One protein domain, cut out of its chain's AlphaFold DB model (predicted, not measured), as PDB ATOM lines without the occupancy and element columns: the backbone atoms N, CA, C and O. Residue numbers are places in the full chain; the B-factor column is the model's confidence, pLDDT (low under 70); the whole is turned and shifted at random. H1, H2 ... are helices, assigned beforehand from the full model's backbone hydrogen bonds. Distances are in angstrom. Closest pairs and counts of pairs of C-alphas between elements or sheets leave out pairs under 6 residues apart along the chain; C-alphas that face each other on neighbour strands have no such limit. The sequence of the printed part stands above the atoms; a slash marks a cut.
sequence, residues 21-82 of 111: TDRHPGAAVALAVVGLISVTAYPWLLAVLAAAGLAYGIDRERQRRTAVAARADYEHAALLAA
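What this domain is: This is residues 21 to 82 of the 111 residues of an uncharacterized protein of Mycolicibacter heraklionensis (UniProt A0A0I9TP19). Two helices make a lopsided, narrow V: H1 runs to a tight turn, and the much longer H2 folds back from it and reaches well beyond H1; residues 50 to 82, of which 50 to 81 belong to H2, stand free. The 62 printed residues hold two named helices, H1 then H2, and no named strand; the class is all helix. The whole is an extended rod with a radius of gyration of the C-alphas of 18.8 A, spanning 63 by 23 by 7 A.

How they stand to each other: Look first at H1, residues 25 to 41, then at H2, residues 45 to 81: they form a helical hairpin, opposite ways at a shallow tilt of 29 degrees. They touch through residues 35 to 39 of H1 and 45 to 49 of H2 alone; the closest C-alphas, of Val 39 and Leu 45, are 5.6 A apart. Each O i to N i+4 pair is within hydrogen-bond range in H2, and 11 of 13 in H1.

Where its parts are: Find C-alpha 25 at (145.703, 137.334, 140.182); from there H1 runs 25.4 A to C-alpha 41. H2 runs 53.3 A to C-alpha 81 at (146.093, 172.026, 117.970).

The domain as a whole: The farthest C-alphas, of Ala 41 and Ala 82, are 63.2 A apart. The printed part has no cut, and pLDDT is under 70 at residues 21 to 22.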
ATOM      1  N   THR A  21     147.514 136.997 133.398       66.38
ATOM      2  CA  THR A  21     147.913 137.218 134.794       66.38
ATOM      3  C   THR A  21     147.219 138.398 135.483       66.38
ATOM      4  O   THR A  21     146.917 138.292 136.665       66.38
ATOM      5  N   ASP A  22     146.922 139.494 134.776       68.12
ATOM      6  CA  ASP A  22     146.194 140.646 135.336       68.12
ATOM      7  C   ASP A  22     144.698 140.357 135.505       68.12
ATOM      8  O   ASP A  22     144.059 140.901 136.403       68.12
ATOM      9  N   ARG A  23     144.121 139.481 134.670       72.19
ATOM     10  CA  ARG A  23     142.722 139.044 134.832       72.19
ATOM     11  C   ARG A  23     142.556 137.993 135.926       72.19
ATOM     12  O   ARG A  23     141.466 137.867 136.479       72.19
ATOM     13  N   HIS A  24     143.612 137.246 136.244       76.94
ATOM     14  CA  HIS A  24     143.567 136.142 137.199       76.94
ATOM     15  C   HIS A  24     144.716 136.230 138.216       76.94
ATOM     16  O   HIS A  24     145.635 135.405 138.177       76.94
ATOM     17  N   PRO A  25     144.653 137.174 139.177       76.31
ATOM     18  CA  PRO A  25     145.703 137.334 140.182       76.31
ATOM     19  C   PRO A  25     145.902 136.055 141.006       76.31
ATOM     20  O   PRO A  25     147.035 135.672 141.287       76.31
ATOM     21  N   GLY A  26     144.819 135.330 141.313       80.19
ATOM     22  CA  GLY A  26     144.897 134.053 142.027       80.19
ATOM     23  C   GLY A  26     145.670 132.974 141.264       80.19
ATOM     24  O   GLY A  26     146.461 132.249 141.859       80.19
ATOM     25  N   ALA A  27     145.511 132.901 139.941       80.25
ATOM     26  CA  ALA A  27     146.212 131.911 139.128       80.25
ATOM     27  C   ALA A  27     147.705 132.252 138.969       80.25
ATOM     28  O   ALA A  27     148.548 131.357 138.981       80.25
ATOM     29  N   ALA A  28     148.046 133.543 138.902       81.81
ATOM     30  CA  ALA A  28     149.435 133.995 138.924       81.81
ATOM     31  C   ALA A  28     150.131 133.633 140.250       81.81
ATOM     32  O   ALA A  28     151.251 133.122 140.235       81.81
ATOM     33  N   VAL A  29     149.454 133.835 141.386       85.94
ATOM     34  CA  VAL A  29     149.972 133.433 142.705       85.94
ATOM     35  C   VAL A  29     150.121 131.915 142.791       85.94
ATOM     36  O   VAL A  29     151.163 131.439 143.233       85.94
ATOM     37  N   ALA A  30     149.139 131.148 142.311       87.06
ATOM     38  CA  ALA A  30     149.221 129.690 142.295       87.06
ATOM     39  C   ALA A  30     150.427 129.190 141.481       87.06
ATOM     40  O   ALA A  30     151.181 128.353 141.967       87.06
ATOM     41  N   LEU A  31     150.668 129.746 140.288       85.38
ATOM     42  CA  LEU A  31     151.844 129.406 139.480       85.38
ATOM     43  C   LEU A  31     153.158 129.771 140.178       85.38
ATOM     44  O   LEU A  31     154.106 128.990 140.129       85.38
ATOM     45  N   ALA A  32     153.214 130.921 140.855       85.75
ATOM     46  CA  ALA A  32     154.393 131.316 141.619       85.75
ATOM     47  C   ALA A  32     154.672 130.342 142.777       85.75
ATOM     48  O   ALA A  32     155.809 129.910 142.953       85.75
ATOM     49  N   VAL A  33     153.636 129.945 143.522       89.56
ATOM     50  CA  VAL A  33     153.746 128.986 144.634       89.56
ATOM     51  C   VAL A  33     154.162 127.603 144.128       89.56
ATOM     52  O   VAL A  33     155.101 127.019 144.663       89.56
ATOM     53  N   VAL A  34     153.527 127.095 143.068       89.81
ATOM     54  CA  VAL A  34     153.882 125.801 142.456       89.81
ATOM     55  C   VAL A  34     155.315 125.816 141.927       89.81
ATOM     56  O   VAL A  34     156.056 124.852 142.129       89.81
ATOM     57  N   GLY A  35     155.732 126.916 141.296       86.31
ATOM     58  CA  GLY A  35     157.111 127.111 140.860       86.31
ATOM     59  C   GLY A  35     158.093 127.061 142.031       86.31
ATOM     60  O   GLY A  35     159.095 126.357 141.950       86.31
ATOM     61  N   LEU A  36     157.774 127.730 143.142       87.75
ATOM     62  CA  LEU A  36     158.610 127.741 144.345       87.75
ATOM     63  C   LEU A  36     158.714 126.357 145.007       87.75
ATOM     64  O   LEU A  36     159.795 125.965 145.435       87.75
ATOM     65  N   ILE A  37     157.621 125.590 145.058       90.56
ATOM     66  CA  ILE A  37     157.641 124.213 145.578       90.56
ATOM     67  C   ILE A  37     158.507 123.328 144.675       90.56
ATOM     68  O   ILE A  37     159.327 122.554 145.162       90.56
ATOM     69  N   SER A  38     158.389 123.490 143.355       87.19
ATOM     70  CA  SER A  38     159.118 122.691 142.363       87.19
ATOM     71  C   SER A  38     160.636 122.916 142.398       87.19
ATOM     72  O   SER A  38     161.395 122.012 142.052       87.19
ATOM     73  N   VAL A  39     161.098 124.076 142.879       91.50
ATOM     74  CA  VAL A  39     162.527 124.363 143.114       91.50
ATOM     75  C   VAL A  39     163.162 123.383 144.105       91.50
ATOM     76  O   VAL A  39     164.342 123.072 143.967       91.50
ATOM     77  N   THR A  40     162.399 122.856 145.070       88.88
ATOM     78  CA  THR A  40     162.927 121.876 146.038       88.88
ATOM     79  C   THR A  40     163.346 120.567 145.367       88.88
ATOM     80  O   THR A  40     164.339 119.967 145.765       88.88
ATOM     81  N   ALA A  41     162.631 120.163 144.311       92.69
ATOM     82  CA  ALA A  41     162.964 118.996 143.501       92.69
ATOM     83  C   ALA A  41     164.000 119.321 142.412       92.69
ATOM     84  O   ALA A  41     164.813 118.473 142.051       92.69
ATOM     85  N   TYR A  42     163.985 120.554 141.896       91.50
ATOM     86  CA  TYR A  42     164.808 120.980 140.768       91.50
ATOM     87  C   TYR A  42     165.403 122.373 141.014       91.50
ATOM     88  O   TYR A  42     164.840 123.380 140.572       91.50
ATOM     89  N   PRO A  43     166.577 122.469 141.662       87.44
ATOM     90  CA  PRO A  43     167.144 123.756 142.067       87.44
ATOM     91  C   PRO A  43     167.503 124.662 140.880       87.44
ATOM     92  O   PRO A  43     167.474 125.885 141.003       87.44
ATOM     93  N   TRP A  44     167.771 124.091 139.701       90.62
ATOM     94  CA  TRP A  44     168.045 124.852 138.477       90.62
ATOM     95  C   TRP A  44     166.849 125.697 138.001       90.62
ATOM     96  O   TRP A  44     167.047 126.697 137.308       90.62
ATOM     97  N   LEU A  45     165.619 125.372 138.426       88.81
ATOM     98  CA  LEU A  45     164.432 126.184 138.134       88.81
ATOM     99  C   LEU A  45     164.503 127.582 138.759       88.81
ATOM    100  O   LEU A  45     163.858 128.494 138.246       88.81
ATOM    101  N   LEU A  46     165.315 127.798 139.803       86.88
ATOM    102  CA  LEU A  46     165.549 129.141 140.346       86.88
ATOM    103  C   LEU A  46     166.114 130.090 139.294       86.88
ATOM    104  O   LEU A  46     165.662 131.228 139.203       86.88
ATOM    105  N   ALA A  47     167.064 129.626 138.478       89.44
ATOM    106  CA  ALA A  47     167.644 130.447 137.421       89.44
ATOM    107  C   ALA A  47     166.584 130.823 136.372       89.44
ATOM    108  O   ALA A  47     166.529 131.970 135.928       89.44
ATOM    109  N   VAL A  48     165.694 129.884 136.035       90.19
ATOM    110  CA  VAL A  48     164.587 130.110 135.093       90.19
ATOM    111  C   VAL A  48     163.580 131.115 135.659       90.19
ATOM    112  O   VAL A  48     163.212 132.066 134.971       90.19
ATOM    113  N   LEU A  49     163.167 130.954 136.921       88.62
ATOM    114  CA  LEU A  49     162.248 131.877 137.596       88.62
ATOM    115  C   LEU A  49     162.856 133.275 137.751       88.62
ATOM    116  O   LEU A  49     162.169 134.268 137.515       88.62
ATOM    117  N   ALA A  50     164.143 133.366 138.091       90.44
ATOM    118  CA  ALA A  50     164.855 134.635 138.189       90.44
ATOM    119  C   ALA A  50     164.925 135.346 136.830       90.44
ATOM    120  O   ALA A  50     164.607 136.532 136.743       90.44
ATOM    121  N   ALA A  51     165.265 134.624 135.757       93.75
ATOM    122  CA  ALA A  51     165.282 135.172 134.403       93.75
ATOM    123  C   ALA A  51     163.889 135.650 133.963       93.75
ATOM    124  O   ALA A  51     163.753 136.757 133.440       93.75
ATOM    125  N   ALA A  52     162.844 134.859 134.233       88.81
ATOM    126  CA  ALA A  52     161.461 135.235 133.945       88.81
ATOM    127  C   ALA A  52     161.030 136.484 134.732       88.81
ATOM    128  O   ALA A  52     160.442 137.403 134.160       88.81
ATOM    129  N   GLY A  53     161.368 136.558 136.023       89.81
ATOM    130  CA  GLY A  53     161.101 137.720 136.869       89.81
ATOM    131  C   GLY A  53     161.815 138.981 136.380       89.81
ATOM    132  O   GLY A  53     161.216 140.058 136.343       89.81
ATOM    133  N   LEU A  54     163.065 138.854 135.932       94.50
ATOM    134  CA  LEU A  54     163.843 139.971 135.397       94.50
ATOM    135  C   LEU A  54     163.285 140.457 134.053       94.50
ATOM    136  O   LEU A  54     163.094 141.659 133.865       94.50
ATOM    137  N   ALA A  55     162.941 139.534 133.150       90.31
ATOM    138  CA  ALA A  55     162.269 139.853 131.892       90.31
ATOM    139  C   ALA A  55     160.924 140.558 132.136       90.31
ATOM    140  O   ALA A  55     160.633 141.573 131.499       90.31
ATOM    141  N   TYR A  56     160.141 140.077 133.106       87.50
ATOM    142  CA  TYR A  56     158.894 140.715 133.527       87.50
ATOM    143  C   TYR A  56     159.127 142.131 134.076       87.50
ATOM    144  O   TYR A  56     158.397 143.057 133.724       87.50
ATOM    145  N   GLY A  57     160.165 142.328 134.892       90.38
ATOM    146  CA  GLY A  57     160.538 143.640 135.420       90.38
ATOM    147  C   GLY A  57     160.919 144.638 134.323       90.38
ATOM    148  O   GLY A  57     160.415 145.761 134.314       90.38
ATOM    149  N   ILE A  58     161.751 144.216 133.362       92.12
ATOM    150  CA  ILE A  58     162.143 145.040 132.207       92.12
ATOM    151  C   ILE A  58     160.912 145.438 131.395       92.12
ATOM    152  O   ILE A  58     160.761 146.601 131.017       92.12
ATOM    153  N   ASP A  59     160.023 144.486 131.131       86.25
ATOM    154  CA  ASP A  59     158.804 144.751 130.383       86.25
ATOM    155  C   ASP A  59     157.875 145.724 131.123       86.25
ATOM    156  O   ASP A  59     157.349 146.660 130.521       86.25
ATOM    157  N   ARG A  60     157.754 145.595 132.450       82.62
ATOM    158  CA  ARG A  60     156.985 146.534 133.277       82.62
ATOM    159  C   ARG A  60     157.545 147.954 133.211       82.62
ATOM    160  O   ARG A  60     156.789 148.920 133.147       82.62
ATOM    161  N   GLU A  61     158.864 148.095 133.236       88.31
ATOM    162  CA  GLU A  61     159.516 149.398 133.133       88.31
ATOM    163  C   GLU A  61     159.328 150.012 131.741       88.31
ATOM    164  O   GLU A  61     159.035 151.203 131.617       88.31
ATOM    165  N   ARG A  62     159.396 149.195 130.682       86.38
ATOM    166  CA  ARG A  62     159.052 149.636 129.322       86.38
ATOM    167  C   ARG A  62     157.619 150.154 129.260       86.38
ATOM    168  O   ARG A  62     157.413 151.247 128.743       86.38
ATOM    169  N   GLN A  63     156.663 149.437 129.849       81.56
ATOM    170  CA  GLN A  63     155.265 149.872 129.916       81.56
ATOM    171  C   GLN A  63     155.087 151.191 130.682       81.56
ATOM    172  O   GLN A  63     154.300 152.044 130.276       81.56
ATOM    173  N   ARG A  64     155.831 151.401 131.777       83.31
ATOM    174  CA  ARG A  64     155.811 152.685 132.498       83.31
ATOM    175  C   ARG A  64     156.292 153.827 131.608       83.31
ATOM    176  O   ARG A  64     155.660 154.881 131.571       83.31
ATOM    177  N   ARG A  65     157.386 153.622 130.874       86.62
ATOM    178  CA  ARG A  65     157.963 154.651 129.998       86.62
ATOM    179  C   ARG A  65     157.066 154.973 128.811       86.62
ATOM    180  O   ARG A  65     156.913 156.146 128.485       86.62
ATOM    181  N   THR A  66     156.436 153.972 128.198       82.19
ATOM    182  CA  THR A  66     155.508 154.199 127.081       82.19
ATOM    183  C   THR A  66     154.266 154.965 127.521       82.19
ATOM    184  O   THR A  66     153.809 155.837 126.788       82.19
ATOM    185  N   ALA A  67     153.755 154.713 128.729       78.81
ATOM    186  CA  ALA A  67     152.636 155.475 129.280       78.81
ATOM    187  C   ALA A  67     152.979 156.962 129.479       78.81
ATOM    188  O   ALA A  67     152.164 157.834 129.179       78.81
ATOM    189  N   VAL A  68     154.194 157.259 129.953       85.19
ATOM    190  CA  VAL A  68     154.669 158.645 130.110       85.19
ATOM    191  C   VAL A  68     154.867 159.315 128.750       85.19
ATOM    192  O   VAL A  68     154.396 160.435 128.563       85.19
ATOM    193  N   ALA A  69     155.505 158.630 127.796       87.44
ATOM    194  CA  ALA A  69     155.726 159.155 126.447       87.44
ATOM    195  C   ALA A  69     154.402 159.495 125.751       87.44
ATOM    196  O   ALA A  69     154.219 160.609 125.278       87.44
ATOM    197  N   ALA A  70     153.427 158.588 125.805       81.81
ATOM    198  CA  ALA A  70     152.137 158.806 125.168       81.81
ATOM    199  C   ALA A  70     151.336 159.963 125.799       81.81
ATOM    200  O   ALA A  70     150.568 160.634 125.108       81.81
ATOM    201  N   ARG A  71     151.524 160.243 127.098       82.81
ATOM    202  CA  ARG A  71     150.958 161.445 127.728       82.81
ATOM    203  C   ARG A  71     151.645 162.721 127.237       82.81
ATOM    204  O   ARG A  71     150.954 163.699 126.965       82.81
ATOM    205  N   ALA A  72     152.969 162.701 127.106       87.25
ATOM    206  CA  ALA A  72     153.723 163.830 126.569       87.25
ATOM    207  C   ALA A  72     153.326 164.129 125.113       87.25
ATOM    208  O   ALA A  72     153.104 165.287 124.772       87.25
ATOM    209  N   ASP A  73     153.139 163.094 124.288       87.12
ATOM    210  CA  ASP A  73     152.691 163.236 122.898       87.12
ATOM    211  C   ASP A  73     151.292 163.857 122.809       87.12
ATOM    212  O   ASP A  73     151.045 164.724 121.970       87.12
ATOM    213  N   TYR A  74     150.375 163.464 123.700       82.50
ATOM    214  CA  TYR A  74     149.043 164.064 123.768       82.50
ATOM    215  C   TYR A  74     149.091 165.545 124.158       82.50
ATOM    216  O   TYR A  74     148.427 166.369 123.531       82.50
ATOM    217  N   GLU A  75     149.883 165.896 125.175       85.81
ATOM    218  CA  GLU A  75     150.064 167.290 125.597       85.81
ATOM    219  C   GLU A  75     150.719 168.119 124.477       85.81
ATOM    220  O   GLU A  75     150.289 169.241 124.210       85.81
ATOM    221  N   HIS A  76     151.678 167.546 123.746       85.69
ATOM    222  CA  HIS A  76     152.307 168.189 122.595       85.69
ATOM    223  C   HIS A  76     151.318 168.414 121.441       85.69
ATOM    224  O   HIS A  76     151.229 169.519 120.905       85.69
ATOM    225  N   ALA A  77     150.513 167.405 121.101       84.69
ATOM    226  CA  ALA A  77     149.470 167.524 120.087       84.69
ATOM    227  C   ALA A  77     148.398 168.553 120.481       84.69
ATOM    228  O   ALA A  77     147.933 169.306 119.630       84.69
ATOM    229  N   ALA A  78     148.036 168.631 121.765       85.69
ATOM    230  CA  ALA A  78     147.100 169.629 122.270       85.69
ATOM    231  C   ALA A  78     147.651 171.061 122.150       85.69
ATOM    232  O   ALA A  78     146.893 171.970 121.821       85.69
ATOM    233  N   LEU A  79     148.958 171.264 122.362       83.44
ATOM    234  CA  LEU A  79     149.611 172.563 122.150       83.44
ATOM    235  C   LEU A  79     149.661 172.956 120.669       83.44
ATOM    236  O   LEU A  79     149.448 174.121 120.352       83.44
ATOM    237  N   LEU A  80     149.912 172.004 119.765       84.00
ATOM    238  CA  LEU A  80     149.914 172.255 118.317       84.00
ATOM    239  C   LEU A  80     148.505 172.488 117.753       84.00
ATOM    240  O   LEU A  80     148.341 173.243 116.799       84.00
ATOM    241  N   ALA A  81     147.494 171.837 118.332       84.56
ATOM    242  CA  ALA A  81     146.093 172.026 117.970       84.56
ATOM    243  C   ALA A  81     145.482 173.295 118.589       84.56
ATOM    244  O   ALA A  81     144.427 173.747 118.139       84.56
ATOM    245  N   ALA A  82     146.114 173.865 119.619       80.38
ATOM    246  CA  ALA A  82     145.682 175.128 120.190       80.38
ATOM    247  C   ALA A  82     145.910 176.263 119.173       80.38
ATOM    248  O   ALA A  82     146.973 176.334 118.551       80.38
TER     249      ALA A  82